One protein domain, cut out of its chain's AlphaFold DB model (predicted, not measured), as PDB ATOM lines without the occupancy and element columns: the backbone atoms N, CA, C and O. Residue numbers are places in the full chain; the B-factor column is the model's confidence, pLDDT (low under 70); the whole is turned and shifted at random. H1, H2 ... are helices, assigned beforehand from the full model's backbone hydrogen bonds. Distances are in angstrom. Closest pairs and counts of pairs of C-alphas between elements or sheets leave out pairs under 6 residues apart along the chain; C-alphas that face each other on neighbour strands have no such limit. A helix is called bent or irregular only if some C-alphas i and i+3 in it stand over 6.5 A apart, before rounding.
ATOM      1  N   ARG A   2     -13.018 -23.354   7.876       57.00
ATOM      2  CA  ARG A   2     -12.503 -24.518   7.101       57.00
ATOM      3  C   ARG A   2     -11.733 -24.181   5.808       57.00
ATOM      4  O   ARG A   2     -10.793 -24.898   5.485       57.00
ATOM      5  N   ASN A   3     -12.079 -23.098   5.107       74.12
ATOM      6  CA  ASN A   3     -11.496 -22.800   3.788       74.12
ATOM      7  C   ASN A   3     -10.052 -22.275   3.869       74.12
ATOM      8  O   ASN A   3      -9.229 -22.617   3.028       74.12
ATOM      9  N   PHE A   4      -9.713 -21.510   4.911       73.00
ATOM     10  CA  PHE A   4      -8.362 -20.977   5.099       73.00
ATOM     11  C   PHE A   4      -7.361 -22.060   5.525       73.00
ATOM     12  O   PHE A   4      -6.281 -22.173   4.948       73.00
ATOM     13  N   ASP A   5      -7.745 -22.907   6.485       78.69
ATOM     14  CA  ASP A   5      -6.900 -24.015   6.941       78.69
ATOM     15  C   ASP A   5      -6.660 -25.031   5.813       78.69
ATOM     16  O   ASP A   5      -5.537 -25.507   5.636       78.69
ATOM     17  N   GLY A   6      -7.688 -25.321   5.004       82.44
ATOM     18  CA  GLY A   6      -7.574 -26.170   3.814       82.44
ATOM     19  C   GLY A   6      -6.593 -25.607   2.781       82.44
ATOM     20  O   GLY A   6      -5.655 -26.303   2.385       82.44
ATOM     21  N   ALA A   7      -6.740 -24.326   2.431       83.06
ATOM     22  CA  ALA A   7      -5.837 -23.620   1.522       83.06
ATOM     23  C   ALA A   7      -4.380 -23.632   2.025       83.06
ATOM     24  O   ALA A   7      -3.440 -23.838   1.253       83.06
ATOM     25  N   MET A   8      -4.183 -23.475   3.337       84.94
ATOM     26  CA  MET A   8      -2.865 -23.506   3.965       84.94
ATOM     27  C   MET A   8      -2.212 -24.891   3.893       84.94
ATOM     28  O   MET A   8      -1.031 -25.011   3.554       84.94
ATOM     29  N   GLN A   9      -2.967 -25.952   4.194       86.81
ATOM     30  CA  GLN A   9      -2.467 -27.328   4.094       86.81
ATOM     31  C   GLN A   9      -2.119 -27.690   2.649       86.81
ATOM     32  O   GLN A   9      -1.047 -28.250   2.399       86.81
ATOM     33  N   PHE A  10      -2.976 -27.309   1.700       89.12
ATOM     34  CA  PHE A  10      -2.722 -27.483   0.274       89.12
ATOM     35  C   PHE A  10      -1.437 -26.768  -0.162       89.12
ATOM     36  O   PHE A  10      -0.535 -27.398  -0.720       89.12
ATOM     37  N   LEU A  11      -1.294 -25.478   0.167       89.69
ATOM     38  CA  LEU A  11      -0.116 -24.688  -0.188       89.69
ATOM     39  C   LEU A  11       1.168 -25.292   0.397       89.69
ATOM     40  O   LEU A  11       2.171 -25.437  -0.302       89.69
ATOM     41  N   LYS A  12       1.143 -25.721   1.663       90.69
ATOM     42  CA  LYS A  12       2.278 -26.409   2.299       90.69
ATOM     43  C   LYS A  12       2.649 -27.708   1.589       90.69
ATOM     44  O   LYS A  12       3.841 -27.986   1.433       90.69
ATOM     45  N   ALA A  13       1.661 -28.502   1.179       92.06
ATOM     46  CA  ALA A  13       1.894 -29.735   0.437       92.06
ATOM     47  C   ALA A  13       2.538 -29.446  -0.925       92.06
ATOM     48  O   ALA A  13       3.583 -30.020  -1.233       92.06
ATOM     49  N   ARG A  14       1.998 -28.488  -1.689       92.00
ATOM     50  CA  ARG A  14       2.547 -28.106  -3.000       92.00
ATOM     51  C   ARG A  14       3.968 -27.559  -2.906       92.00
ATOM     52  O   ARG A  14       4.838 -28.006  -3.641       92.00
ATOM     53  N   LEU A  15       4.266 -26.710  -1.922       92.31
ATOM     54  CA  LEU A  15       5.636 -26.221  -1.709       92.31
ATOM     55  C   LEU A  15       6.632 -27.341  -1.357       92.31
ATOM     56  O   LEU A  15       7.822 -27.225  -1.649       92.31
ATOM     57  N   ARG A  16       6.197 -28.423  -0.698       93.12
ATOM     58  CA  ARG A  16       7.051 -29.605  -0.460       93.12
ATOM     59  C   ARG A  16       7.282 -30.404  -1.736       93.12
ATOM     60  O   ARG A  16       8.388 -30.897  -1.946       93.12
ATOM     61  N   GLU A  17       6.264 -30.531  -2.574       91.44
ATOM     62  CA  GLU A  17       6.376 -31.213  -3.860       91.44
ATOM     63  C   GLU A  17       7.266 -30.449  -4.837       91.44
ATOM     64  O   GLU A  17       8.164 -31.058  -5.417       91.44
ATOM     65  N   ASP A  18       7.111 -29.128  -4.926       90.25
ATOM     66  CA  ASP A  18       7.961 -28.257  -5.741       90.25
ATOM     67  C   ASP A  18       9.428 -28.346  -5.306       90.25
ATOM     68  O   ASP A  18      10.324 -28.487  -6.140       90.25
ATOM     69  N   GLU A  19       9.695 -28.344  -3.993       93.50
ATOM     70  CA  GLU A  19      11.050 -28.563  -3.481       93.50
ATOM     71  C   GLU A  19      11.586 -29.939  -3.887       93.50
ATOM     72  O   GLU A  19      12.722 -30.056  -4.352       93.50
ATOM     73  N   LYS A  20      10.785 -30.994  -3.707       94.00
ATOM     74  CA  LYS A  20      11.182 -32.362  -4.050       94.00
ATOM     75  C   LYS A  20      11.490 -32.477  -5.543       94.00
ATOM     76  O   LYS A  20      12.503 -33.080  -5.898       94.00
ATOM     77  N   ALA A  21      10.663 -31.879  -6.396       90.81
ATOM     78  CA  ALA A  21      10.867 -31.829  -7.836       90.81
ATOM     79  C   ALA A  21      12.154 -31.070  -8.181       90.81
ATOM     80  O   ALA A  21      13.006 -31.605  -8.891       90.81
ATOM     81  N   ALA A  22      12.356 -29.882  -7.603       91.19
ATOM     82  CA  ALA A  22      13.563 -29.087  -7.804       91.19
ATOM     83  C   ALA A  22      14.826 -29.850  -7.385       91.19
ATOM     84  O   ALA A  22      15.808 -29.858  -8.123       91.19
ATOM     85  N   ARG A  23      14.810 -30.548  -6.241       91.44
ATOM     86  CA  ARG A  23      15.940 -31.367  -5.761       91.44
ATOM     87  C   ARG A  23      16.185 -32.618  -6.604       91.44
ATOM     88  O   ARG A  23      17.323 -33.074  -6.679       91.44
ATOM     89  N   ALA A  24      15.147 -33.177  -7.223       92.25
ATOM     90  CA  ALA A  24      15.266 -34.350  -8.086       92.25
ATOM     91  C   ALA A  24      15.915 -34.029  -9.443       92.25
ATOM     92  O   ALA A  24      16.468 -34.931 -10.081       92.25
ATOM     93  N   VAL A  25      15.888 -32.761  -9.878       89.56
ATOM     94  CA  VAL A  25      16.617 -32.314 -11.071       89.56
ATOM     95  C   VAL A  25      18.105 -32.605 -10.886       89.56
ATOM     96  O   VAL A  25      18.722 -32.176  -9.912       89.56
ATOM     97  N   LYS A  26      18.695 -33.320 -11.850       89.25
ATOM     98  CA  LYS A  26      20.137 -33.578 -11.932       89.25
ATOM     99  C   LYS A  26      20.749 -32.593 -12.931       89.25
ATOM    100  O   LYS A  26      20.671 -32.847 -14.131       89.25
ATOM    101  N   PRO A  27      21.389 -31.495 -12.488       82.38
ATOM    102  CA  PRO A  27      21.883 -30.466 -13.405       82.38
ATOM    103  C   PRO A  27      23.079 -30.934 -14.249       82.38
ATOM    104  O   PRO A  27      23.428 -30.320 -15.256       82.38
ATOM    105  N   GLY A  28      23.755 -32.006 -13.817       85.50
ATOM    106  CA  GLY A  28      24.990 -32.481 -14.430       85.50
ATOM    107  C   GLY A  28      26.040 -31.368 -14.492       85.50
ATOM    108  O   GLY A  28      26.362 -30.730 -13.484       85.50
ATOM    109  N   LYS A  29      26.568 -31.121 -15.694       84.88
ATOM    110  CA  LYS A  29      27.522 -30.034 -15.966       84.88
ATOM    111  C   LYS A  29      26.856 -28.735 -16.444       84.88
ATOM    112  O   LYS A  29      27.568 -27.754 -16.618       84.88
ATOM    113  N   SER A  30      25.534 -28.702 -16.639       92.38
ATOM    114  CA  SER A  30      24.845 -27.490 -17.095       92.38
ATOM    115  C   SER A  30      24.813 -26.449 -15.980       92.38
ATOM    116  O   SER A  30      24.238 -26.679 -14.916       92.38
ATOM    117  N   GLN A  31      25.445 -25.303 -16.224       90.19
ATOM    118  CA  GLN A  31      25.431 -24.187 -15.287       90.19
ATOM    119  C   GLN A  31      24.044 -23.537 -15.212       90.19
ATOM    120  O   GLN A  31      23.602 -23.174 -14.125       90.19
ATOM    121  N   ASP A  32      23.324 -23.471 -16.331       91.06
ATOM    122  CA  ASP A  32      21.983 -22.883 -16.388       91.06
ATOM    123  C   ASP A  32      20.986 -23.678 -15.547       91.06
ATOM    124  O   ASP A  32      20.234 -23.101 -14.762       91.06
ATOM    125  N   LEU A  33      21.040 -25.013 -15.621       89.06
ATOM    126  CA  LEU A  33      20.194 -25.876 -14.793       89.06
ATOM    127  C   LEU A  33      20.532 -25.759 -13.302       89.06
ATOM    128  O   LEU A  33      19.627 -25.831 -12.474       89.06
ATOM    129  N   LYS A  34      21.806 -25.541 -12.943       89.62
ATOM    130  CA  LYS A  34      22.204 -25.291 -11.545       89.62
ATOM    131  C   LYS A  34      21.647 -23.966 -11.039       89.62
ATOM    132  O   LYS A  34      21.086 -23.921  -9.948       89.62
ATOM    133  N   THR A  35      21.774 -22.903 -11.831       91.88
ATOM    134  CA  THR A  35      21.239 -21.578 -11.491       91.88
ATOM    135  C   THR A  35      19.719 -21.618 -11.361       91.88
ATOM    136  O   THR A  35      19.169 -21.091 -10.397       91.88
ATOM    137  N   LEU A  36      19.041 -22.294 -12.291       90.56
ATOM    138  CA  LEU A  36      17.592 -22.463 -12.256       90.56
ATOM    139  C   LEU A  36      17.151 -23.255 -11.021       90.56
ATOM    140  O   LEU A  36      16.256 -22.810 -10.308       90.56
ATOM    141  N   GLN A  37      17.808 -24.378 -10.721       90.81
ATOM    142  CA  GLN A  37      17.527 -25.167  -9.521       90.81
ATOM    143  C   GLN A  37      17.703 -24.333  -8.244       90.81
ATOM    144  O   GLN A  37      16.818 -24.330  -7.391       90.81
ATOM    145  N   ALA A  38      18.808 -23.594  -8.121       90.19
ATOM    146  CA  ALA A  38      19.061 -22.736  -6.965       90.19
ATOM    147  C   ALA A  38      17.989 -21.646  -6.809       90.19
ATOM    148  O   ALA A  38      17.519 -21.401  -5.699       90.19
ATOM    149  N   ARG A  39      17.560 -21.036  -7.920       91.56
ATOM    150  CA  ARG A  39      16.492 -20.032  -7.925       91.56
ATOM    151  C   ARG A  39      15.155 -20.617  -7.479       91.56
ATOM    152  O   ARG A  39      14.505 -20.028  -6.626       91.56
ATOM    153  N   VAL A  40      14.763 -21.780  -8.002       90.25
ATOM    154  CA  VAL A  40      13.506 -22.440  -7.606       90.25
ATOM    155  C   VAL A  40      13.515 -22.778  -6.116       90.25
ATOM    156  O   VAL A  40      12.529 -22.537  -5.427       90.25
ATOM    157  N   LEU A  41      14.636 -23.279  -5.590       91.00
ATOM    158  CA  LEU A  41      14.766 -23.558  -4.157       91.00
ATOM    159  C   LEU A  41      14.669 -22.283  -3.305       91.00
ATOM    160  O   LEU A  41      14.025 -22.310  -2.257       91.00
ATOM    161  N   ALA A  42      15.260 -21.173  -3.754       87.06
ATOM    162  CA  ALA A  42      15.150 -19.883  -3.074       87.06
ATOM    163  C   ALA A  42      13.708 -19.346  -3.075       87.06
ATOM    164  O   ALA A  42      13.231 -18.878  -2.042       87.06
ATOM    165  N   ASP A  43      12.993 -19.472  -4.195       88.50
ATOM    166  CA  ASP A  43      11.589 -19.063  -4.300       88.50
ATOM    167  C   ASP A  43      10.685 -19.915  -3.393       88.50
ATOM    168  O   ASP A  43       9.808 -19.379  -2.716       88.50
ATOM    169  N   VAL A  44      10.902 -21.236  -3.333       89.50
ATOM    170  CA  VAL A  44      10.150 -22.127  -2.430       89.50
ATOM    171  C   VAL A  44      10.384 -21.756  -0.966       89.50
ATOM    172  O   VAL A  44       9.429 -21.706  -0.187       89.50
ATOM    173  N   GLU A  45      11.625 -21.454  -0.586       87.88
ATOM    174  CA  GLU A  45      11.952 -21.009   0.769       87.88
ATOM    175  C   GLU A  45      11.282 -19.667   1.099       87.88
ATOM    176  O   GLU A  45      10.643 -19.535   2.142       87.88
ATOM    177  N   ALA A  46      11.317 -18.699   0.180       85.50
ATOM    178  CA  ALA A  46      10.619 -17.428   0.356       85.50
ATOM    179  C   ALA A  46       9.101 -17.624   0.547       85.50
ATOM    180  O   ALA A  46       8.502 -17.029   1.446       85.50
ATOM    181  N   LYS A  47       8.467 -18.509  -0.234       87.69
ATOM    182  CA  LYS A  47       7.038 -18.834  -0.080       87.69
ATOM    183  C   LYS A  47       6.732 -19.510   1.262       87.69
ATOM    184  O   LYS A  47       5.706 -19.213   1.867       87.69
ATOM    185  N   ARG A  48       7.620 -20.373   1.775       86.56
ATOM    186  CA  ARG A  48       7.472 -20.975   3.116       86.56
ATOM    187  C   ARG A  48       7.542 -19.951   4.230       86.56
ATOM    188  O   ARG A  48       6.763 -20.026   5.176       86.56
ATOM    189  N   GLN A  49       8.456 -19.002   4.104       81.94
ATOM    190  CA  GLN A  49       8.599 -17.903   5.046       81.94
ATOM    191  C   GLN A  49       7.332 -17.035   5.088       81.94
ATOM    192  O   GLN A  49       6.848 -16.712   6.172       81.94
ATOM    193  N   LEU A  50       6.719 -16.756   3.931       82.69
ATOM    194  CA  LEU A  50       5.421 -16.074   3.856       82.69
ATOM    195  C   LEU A  50       4.292 -16.882   4.508       82.69
ATOM    196  O   LEU A  50       3.506 -16.327   5.270       82.69
ATOM    197  N   VAL A  51       4.233 -18.194   4.269       83.75
ATOM    198  CA  VAL A  51       3.260 -19.083   4.924       83.75
ATOM    199  C   VAL A  51       3.415 -19.053   6.445       83.75
ATOM    200  O   VAL A  51       2.445 -18.809   7.159       83.75
ATOM    201  N   ALA A  52       4.639 -19.210   6.951       80.19
ATOM    202  CA  ALA A  52       4.914 -19.138   8.383       80.19
ATOM    203  C   ALA A  52       4.535 -17.770   8.981       80.19
ATOM    204  O   ALA A  52       4.185 -17.683  10.163       80.19
ATOM    205  N   TRP A  53       4.625 -16.696   8.185       75.81
ATOM    206  CA  TRP A  53       4.267 -15.333   8.595       75.81
ATOM    207  C   TRP A  53       2.789 -15.123   8.760       75.81
ATOM    208  O   TRP A  53       2.353 -14.521   9.747       75.81
ATOM    209  N   VAL A  54       2.023 -15.687   7.844       77.19
ATOM    210  CA  VAL A  54       0.577 -15.668   7.941       77.19
ATOM    211  C   VAL A  54       0.111 -16.499   9.142       77.19
ATOM    212  O   VAL A  54      -0.734 -16.029   9.893       77.19
ATOM    213  N   GLU A  55       0.728 -17.653   9.413       76.00
ATOM    214  CA  GLU A  55       0.391 -18.519  10.561       76.00
ATOM    215  C   GLU A  55       0.793 -17.961  11.942       76.00
ATOM    216  O   GLU A  55       0.717 -18.665  12.945       76.00
ATOM    217  N   GLY A  56       1.282 -16.720  12.020       67.19
ATOM    218  CA  GLY A  56       1.657 -16.078  13.285       67.19
ATOM    219  C   GLY A  56       2.974 -16.573  13.899       67.19
ATOM    220  O   GLY A  56       3.510 -15.927  14.797       67.19
ATOM    221  N   ASN A  57       3.571 -17.643  13.367       59.72
ATOM    222  CA  ASN A  57       4.826 -18.220  13.866       59.72
ATOM    223  C   ASN A  57       6.082 -17.436  13.439       59.72
ATOM    224  O   ASN A  57       7.129 -17.514  14.084       59.72
ATOM    225  N   PHE A  58       6.002 -16.645  12.369       56.50
ATOM    226  CA  PHE A  58       7.165 -15.936  11.824       56.50
ATOM    227  C   PHE A  58       7.554 -14.698  12.610       56.50
ATOM    228  O   PHE A  58       8.735 -14.400  12.687       56.50
ATOM    229  N   GLY A  59       6.600 -13.975  13.206       56.91
ATOM    230  CA  GLY A  59       6.923 -12.767  13.969       56.91
ATOM    231  C   GLY A  59       7.873 -13.058  15.135       56.91
ATOM    232  O   GLY A  59       8.726 -12.235  15.458       56.91
ATOM    233  N   THR A  60       7.765 -14.253  15.716       61.12
ATOM    234  CA  THR A  60       8.623 -14.751  16.796       61.12
ATOM    235  C   THR A  60       9.916 -15.364  16.251       61.12
ATOM    236  O   THR A  60      10.995 -15.043  16.746       61.12
ATOM    237  N   ALA A  61       9.835 -16.182  15.194       63.38
ATOM    238  CA  ALA A  61      11.002 -16.836  14.594       63.38
ATOM    239  C   ALA A  61      11.964 -15.852  13.900       63.38
ATOM    240  O   ALA A  61      13.170 -15.939  14.101       63.38
ATOM    241  N   LEU A  62      11.457 -14.866  13.149       63.59
ATOM    242  CA  LEU A  62      12.277 -13.820  12.527       63.59
ATOM    243  C   LEU A  62      12.978 -12.940  13.560       63.59
ATOM    244  O   LEU A  62      14.121 -12.551  13.340       63.59
ATOM    245  N   LYS A  63      12.297 -12.592  14.661       65.31
ATOM    246  CA  LYS A  63      12.913 -11.829  15.756       65.31
ATOM    247  C   LYS A  63      14.051 -12.635  16.376       65.31
ATOM    248  O   LYS A  63      15.165 -12.129  16.457       65.31
ATOM    249  N   ALA A  64      13.800 -13.907  16.690       67.94
ATOM    250  CA  ALA A  64      14.816 -14.814  17.214       67.94
ATOM    251  C   ALA A  64      16.012 -14.985  16.254       67.94
ATOM    252  O   ALA A  64      17.160 -14.931  16.686       67.94
ATOM    253  N   GLU A  65      15.767 -15.120  14.948       68.50
ATOM    254  CA  GLU A  65      16.804 -15.222  13.911       68.50
ATOM    255  C   GLU A  65      17.599 -13.912  13.755       68.50
ATOM    256  O   GLU A  65      18.827 -13.925  13.664       68.50
ATOM    257  N   ALA A  66      16.918 -12.763  13.741       64.81
ATOM    258  CA  ALA A  66      17.541 -11.445  13.647       64.81
ATOM    259  C   ALA A  66      18.415 -11.130  14.869       64.81
ATOM    260  O   ALA A  66      19.472 -10.497  14.734       64.81
ATOM    261  N   ASP A  67      17.990 -11.591  16.045       67.81
ATOM    262  CA  ASP A  67      18.754 -11.499  17.280       67.81
ATOM    263  C   ASP A  67      19.944 -12.460  17.287       67.81
ATOM    264  O   ASP A  67      21.060 -12.018  17.562       67.81
ATOM    265  N   ALA A  68      19.756 -13.715  16.868       73.62
ATOM    266  CA  ALA A  68      20.830 -14.704  16.759       73.62
ATOM    267  C   ALA A  68      21.915 -14.293  15.746       73.62
ATOM    268  O   ALA A  68      23.104 -14.496  15.981       73.62
ATOM    269  N   ARG A  69      21.526 -13.662  14.631       71.88
ATOM    270  CA  ARG A  69      22.450 -13.194  13.583       71.88
ATOM    271  C   ARG A  69      23.086 -11.830  13.874       71.88
ATOM    272  O   ARG A  69      23.785 -11.312  13.006       71.88
ATOM    273  N   SER A  70      22.850 -11.236  15.051       72.88
ATOM    274  CA  SER A  70      23.371  -9.910  15.438       72.88
ATOM    275  C   SER A  70      23.204  -8.851  14.338       72.88
ATOM    276  O   SER A  70      24.136  -8.114  14.011       72.88
ATOM    277  N   LEU A  71      22.022  -8.793  13.713       71.00
ATOM    278  CA  LEU A  71      21.805  -7.889  12.583       71.00
ATOM    279  C   LEU A  71      21.981  -6.407  12.984       71.00
ATOM    280  O   LEU A  71      21.651  -6.032  14.113       71.00
ATOM    281  N   PRO A  72      22.424  -5.538  12.053       79.44
ATOM    282  CA  PRO A  72      22.435  -4.092  12.258       79.44
ATOM    283  C   PRO A  72      21.057  -3.563  12.674       79.44
ATOM    284  O   PRO A  72      20.033  -4.036  12.176       79.44
ATOM    285  N   VAL A  73      21.033  -2.530  13.521       75.00
ATOM    286  CA  VAL A  73      19.812  -1.961  14.133       75.00
ATOM    287  C   VAL A  73      18.719  -1.644  13.106       75.00
ATOM    288  O   VAL A  73      17.561  -1.987  13.325       75.00
ATOM    289  N   LEU A  74      19.073  -1.079  11.947       74.44
ATOM    290  CA  LEU A  74      18.120  -0.805  10.862       74.44
ATOM    291  C   LEU A  74      17.455  -2.077  10.308       74.44
ATOM    292  O   LEU A  74      16.249  -2.092  10.072       74.44
ATOM    293  N   LYS A  75      18.219  -3.164  10.135       71.75
ATOM    294  CA  LYS A  75      17.682  -4.453   9.669       71.75
ATOM    295  C   LYS A  75      16.800  -5.106  10.734       71.75
ATOM    296  O   LYS A  75      15.757  -5.650  10.387       71.75
ATOM    297  N   LYS A  76      17.168  -4.997  12.016       71.06
ATOM    298  CA  LYS A  76      16.306  -5.427  13.129       71.06
ATOM    299  C   LYS A  76      14.995  -4.637  13.155       71.06
ATOM    300  O   LYS A  76      13.930  -5.237  13.231       71.06
ATOM    301  N   GLY A  77      15.054  -3.314  13.002       69.19
ATOM    302  CA  GLY A  77      13.870  -2.454  12.927       69.19
ATOM    303  C   GLY A  77      12.914  -2.863  11.802       69.19
ATOM    304  O   GLY A  77      11.720  -3.019  12.043       69.19
ATOM    305  N   ALA A  78      13.439  -3.135  10.604       73.81
ATOM    306  CA  ALA A  78      12.637  -3.629   9.482       73.81
ATOM    307  C   ALA A  78      11.954  -4.975   9.792       73.81
ATOM    308  O   ALA A  78      10.762  -5.136   9.537       73.81
ATOM    309  N   VAL A  79      12.679  -5.919  10.405       68.94
ATOM    310  CA  VAL A  79      12.126  -7.216  10.830       68.94
ATOM    311  C   VAL A  79      11.000  -7.044  11.854       68.94
ATOM    312  O   VAL A  79       9.955  -7.683  11.735       68.94
ATOM    313  N   HIS A  80      11.175  -6.156  12.835       67.31
ATOM    314  CA  HIS A  80      10.150  -5.876  13.842       67.31
ATOM    315  C   HIS A  80       8.879  -5.270  13.238       67.31
ATOM    316  O   HIS A  80       7.785  -5.651  13.652       67.31
ATOM    317  N   LEU A  81       9.007  -4.378  12.251       70.50
ATOM    318  CA  LEU A  81       7.864  -3.794  11.543       70.50
ATOM    319  C   LEU A  81       7.100  -4.845  10.727       70.50
ATOM    320  O   LEU A  81       5.877  -4.901  10.803       70.50
ATOM    321  N   ILE A  82       7.809  -5.731  10.020       69.12
ATOM    322  CA  ILE A  82       7.197  -6.840   9.263       69.12
ATOM    323  C   ILE A  82       6.471  -7.814  10.205       69.12
ATOM    324  O   ILE A  82       5.366  -8.270   9.914       69.12
ATOM    325  N   ALA A  83       7.059  -8.108  11.367       66.88
ATOM    326  CA  ALA A  83       6.444  -8.959  12.382       66.88
ATOM    327  C   ALA A  83       5.192  -8.336  13.033       66.88
ATOM    328  O   ALA A  83       4.360  -9.068  13.561       66.88
ATOM    329  N   ALA A  84       5.067  -7.005  13.019       68.12
ATOM    330  CA  ALA A  84       3.971  -6.270  13.650       68.12
ATOM    331  C   ALA A  84       2.747  -6.068  12.740       68.12
ATOM    332  O   ALA A  84       1.726  -5.566  13.207       68.12
ATOM    333  N   VAL A  85       2.824  -6.450  11.460       70.62
ATOM    334  CA  VAL A  85       1.702  -6.331  10.515       70.62
ATOM    335  C   VAL A  85       0.493  -7.117  11.042       70.62
ATOM    336  O   VAL A  85       0.659  -8.302  11.318       70.62
ATOM    337  N   PRO A  86      -0.703  -6.520  11.183       66.81
ATOM    338  CA  PRO A  86      -1.914  -7.220  11.623       66.81
ATOM    339  C   PRO A  86      -2.282  -8.432  10.758       66.81
ATOM    340  O   PRO A  86      -2.086  -8.405   9.547       66.81
ATOM    341  N   GLU A  87      -2.866  -9.469  11.363       63.81
ATOM    342  CA  GLU A  87      -3.207 -10.740  10.693       63.81
ATOM    343  C   GLU A  87      -4.105 -10.564   9.462       63.81
ATOM    344  O   GLU A  87      -3.835 -11.166   8.425       63.81
ATOM    345  N   PHE A  88      -5.088  -9.659   9.516       61.19
ATOM    346  CA  PHE A  88      -5.986  -9.380   8.387       61.19
ATOM    347  C   PHE A  88      -5.263  -8.824   7.146       61.19
ATOM    348  O   PHE A  88      -5.743  -8.999   6.030       61.19
ATOM    349  N   LEU A  89      -4.097  -8.184   7.308       67.44
ATOM    350  CA  LEU A  89      -3.261  -7.731   6.186       67.44
ATOM    351  C   LEU A  89      -2.344  -8.836   5.646       67.44
ATOM    352  O   LEU A  89      -1.751  -8.668   4.580       67.44
ATOM    353  N   ARG A  90      -2.204  -9.955   6.365       70.50
ATOM    354  CA  ARG A  90      -1.385 -11.099   5.940       70.50
ATOM    355  C   ARG A  90      -2.193 -12.071   5.077       70.50
ATOM    356  O   ARG A  90      -1.636 -12.643   4.145       70.50
ATOM    357  N   SER A  91      -3.493 -12.220   5.339       67.12
ATOM    358  CA  SER A  91      -4.389 -13.158   4.639       67.12
ATOM    359  C   SER A  91      -4.372 -13.076   3.099       67.12
ATOM    360  O   SER A  91      -4.243 -14.135   2.479       67.12
ATOM    361  N   PRO A  92      -4.350 -11.885   2.459       74.06
ATOM    362  CA  PRO A  92      -4.305 -11.778   0.992       74.06
ATOM    363  C   PRO A  92      -3.058 -12.408   0.352       74.06
ATOM    364  O   PRO A  92      -3.043 -12.739  -0.835       74.06
ATOM    365  N   VAL A  93      -1.982 -12.595   1.125       78.19
ATOM    366  CA  VAL A  93      -0.773 -13.276   0.641       78.19
ATOM    367  C   VAL A  93      -1.047 -14.755   0.380       78.19
ATOM    368  O   VAL A  93      -0.532 -15.296  -0.596       78.19
ATOM    369  N   ILE A  94      -1.880 -15.410   1.194       77.69
ATOM    370  CA  ILE A  94      -2.229 -16.822   0.993       77.69
ATOM    371  C   ILE A  94      -3.097 -16.992  -0.239       77.69
ATOM    372  O   ILE A  94      -2.777 -17.841  -1.063       77.69
ATOM    373  N   GLU A  95      -4.113 -16.150  -0.419       77.19
ATOM    374  CA  GLU A  95      -4.931 -16.147  -1.638       77.19
ATOM    375  C   GLU A  95      -4.047 -16.034  -2.879       77.19
ATOM    376  O   GLU A  95      -4.143 -16.845  -3.800       77.19
ATOM    377  N   ARG A  96      -3.102 -15.082  -2.875       81.12
ATOM    378  CA  ARG A  96      -2.206 -14.878  -4.013       81.12
ATOM    379  C   ARG A  96      -1.305 -16.083  -4.281       81.12
ATOM    380  O   ARG A  96      -1.055 -16.400  -5.445       81.12
ATOM    381  N   LEU A  97      -0.806 -16.734  -3.233       84.81
ATOM    382  CA  LEU A  97       0.043 -17.920  -3.351       84.81
ATOM    383  C   LEU A  97      -0.743 -19.152  -3.808       84.81
ATOM    384  O   LEU A  97      -0.236 -19.926  -4.614       84.81
ATOM    385  N   VAL A  98      -1.972 -19.319  -3.327       85.50
ATOM    386  CA  VAL A  98      -2.860 -20.434  -3.677       85.50
ATOM    387  C   VAL A  98      -3.365 -20.293  -5.112       85.50
ATOM    388  O   VAL A  98      -3.388 -21.277  -5.848       85.50
ATOM    389  N   TRP A  99      -3.645 -19.069  -5.565       84.19
ATOM    390  CA  TRP A  99      -4.053 -18.787  -6.945       84.19
ATOM    391  C   TRP A  99      -2.997 -19.174  -7.991       84.19
ATOM    392  O   TRP A  99      -3.335 -19.462  -9.134       84.19
ATOM    393  N   ALA A 100      -1.716 -19.248  -7.613       85.44
ATOM    394  CA  ALA A 100      -0.665 -19.753  -8.500       85.44
ATOM    395  C   ALA A 100      -0.849 -21.237  -8.884       85.44
ATOM    396  O   ALA A 100      -0.191 -21.706  -9.809       85.44
ATOM    397  N   TYR A 101      -1.731 -21.959  -8.188       85.81
ATOM    398  CA  TYR A 101      -2.059 -23.362  -8.428       85.81
ATOM    399  C   TYR A 101      -3.515 -23.548  -8.890       85.81
ATOM    400  O   TYR A 101      -4.044 -24.643  -8.742       85.81
ATOM    401  N   ALA A 102      -4.166 -22.517  -9.443       86.44
ATOM    402  CA  ALA A 102      -5.568 -22.592  -9.874       86.44
ATOM    403  C   ALA A 102      -5.849 -23.710 -10.901       86.44
ATOM    404  O   ALA A 102      -6.938 -24.273 -10.914       86.44
ATOM    405  N   ASP A 103      -4.855 -24.071 -11.720       86.75
ATOM    406  CA  ASP A 103      -4.957 -25.150 -12.715       86.75
ATOM    407  C   ASP A 103      -4.692 -26.556 -12.132       86.75
ATOM    408  O   ASP A 103      -4.651 -27.550 -12.860       86.75
ATOM    409  N   HIS A 104      -4.444 -26.667 -10.825       84.50
ATOM    410  CA  HIS A 104      -4.113 -27.932 -10.177       84.50
ATOM    411  C   HIS A 104      -5.389 -28.753  -9.879       84.50
ATOM    412  O   HIS A 104      -6.347 -28.193  -9.364       84.50
ATOM    413  N   PRO A 105      -5.431 -30.083 -10.109       86.31
ATOM    414  CA  PRO A 105      -6.647 -30.890  -9.900       86.31
ATOM    415  C   PRO A 105      -7.152 -30.900  -8.449       86.31
ATOM    416  O   PRO A 105      -8.351 -30.990  -8.214       86.31
ATOM    417  N   ASP A 106      -6.234 -30.788  -7.490       86.06
ATOM    418  CA  ASP A 106      -6.556 -30.706  -6.056       86.06
ATOM    419  C   ASP A 106      -6.869 -29.266  -5.583       86.06
ATOM    420  O   ASP A 106      -6.965 -29.030  -4.379       86.06
ATOM    421  N   TYR A 107      -6.950 -28.287  -6.495       85.19
ATOM    422  CA  TYR A 107      -7.305 -26.905  -6.172       85.19
ATOM    423  C   TYR A 107      -8.809 -26.771  -5.921       85.19
ATOM    424  O   TYR A 107      -9.620 -27.174  -6.755       85.19
ATOM    425  N   ASP A 108      -9.179 -26.151  -4.802       83.62
ATOM    426  CA  ASP A 108     -10.557 -25.754  -4.529       83.62
ATOM    427  C   ASP A 108     -10.766 -24.271  -4.912       83.62
ATOM    428  O   ASP A 108     -10.106 -23.391  -4.341       83.62
ATOM    429  N   PRO A 109     -11.681 -23.959  -5.851       80.19
ATOM    430  CA  PRO A 109     -12.018 -22.585  -6.223       80.19
ATOM    431  C   PRO A 109     -12.461 -21.700  -5.055       80.19
ATOM    432  O   PRO A 109     -12.266 -20.483  -5.107       80.19
ATOM    433  N   GLU A 110     -13.008 -22.277  -3.981       76.81
ATOM    434  CA  GLU A 110     -13.401 -21.523  -2.788       76.81
ATOM    435  C   GLU A 110     -12.203 -20.889  -2.058       76.81
ATOM    436  O   GLU A 110     -12.372 -19.931  -1.299       76.81
ATOM    437  N   TRP A 111     -10.975 -21.361  -2.300       75.19
ATOM    438  CA  TRP A 111      -9.756 -20.762  -1.743       75.19
ATOM    439  C   TRP A 111      -9.338 -19.459  -2.437       75.19
ATOM    440  O   TRP A 111      -8.496 -18.734  -1.911       75.19
ATOM    441  N   GLY A 112      -9.900 -19.143  -3.609       62.25
ATOM    442  CA  GLY A 112      -9.689 -17.864  -4.299       62.25
ATOM    443  C   GLY A 112     -10.568 -16.716  -3.784       62.25
ATOM    444  O   GLY A 112     -10.435 -15.598  -4.271       62.25
ATOM    445  N   LEU A 113     -11.469 -16.993  -2.833       58.94
ATOM    446  CA  LEU A 113     -12.515 -16.083  -2.344       58.94
ATOM    447  C   LEU A 113     -12.464 -15.906  -0.817       58.94
ATOM    448  O   LEU A 113     -13.505 -15.800  -0.169       58.94
TER     449      LEU A 113
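AT A GLANCE: This is residues 2 to 113 of the 130 residues of an uncharacterized protein of Streptomyces chartreusis NRRL 3882 (UniProt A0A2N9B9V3). Two long helices, H1 and H2, form a narrow V-shaped hairpin, and H5 bridges its spread ends to make a slender triangle. A short helical hairpin, H3 and H4, folds off the far end of H2, and little H6 packs on the start of H1 and the end of H5. The printed part has 112 residues with six named helices, H1 to H6 in order, and no named strand; the class is all helix. The whole is loose, with a radius of gyration of the C-alphas of 16.5 A, and flat, spanning 41 by 41 by 15 A.

IN THESE COORDINATES: H1, residues 2 to 24, begins at C-alpha 2 (-12.503, -24.518, 7.101) and is 33.1 A long. H2, residues 31 to 54, measures 35.1 A and ends at C-alpha 54 (0.577, -15.668, 7.941). H3 is residues 58 to 68, H4 residues 73 to 83, and H5 residues 87 to 99, 19.4 A long. H5 is irregular, but only just: C-alphas 89 and 92 are 6.7 A apart. H6, residues 109 to 112, ends at C-alpha 112 (-9.689, -17.864, -4.299).

HOW THE PARTS SIT: H1 and H2 are a hairpin at a shallow tilt of 21 degrees; their closest C-alphas, of Ala 22 and Gln 37, are 5.8 A apart. H5 touches H2 at its residues 47 to 54 alone, closest at the C-alphas of Val 54 and Arg 90, 5.4 A. With residues 94 to 98 alone H5 touches H1, closest at the C-alphas of Leu 11 and Val 98, 6.1 A. H6 touches H1, closest at the C-alphas of Ala 7 and Trp 111, 5.8 A. H2 and H3 only just touch, with 3 pairs of C-alphas within 8 A, and only at the corner; the closest C-alphas are those of Ala 52 and Phe 58, 5.2 A. H3 and H4 are a hairpin at 17 degrees, a shallow tilt; the closest C-alphas, of Gly 59 and Ala 83, are 4.2 A apart. H4 and H5 are apart. Every O i to N i+4 pair is within hydrogen-bond range in H1, H2 and H4, against 6 of 7 in H3 and 5 of 9 in H5; H6 is too short for such a pair.

THE WHOLE: The C-alphas of Arg 2 and Lys 29 are the two farthest apart, 46.5 A. The printed part has no cut and no long link. Its mean pLDDT is 79.4; 26 residues are under 70, among them residues 56 to 67.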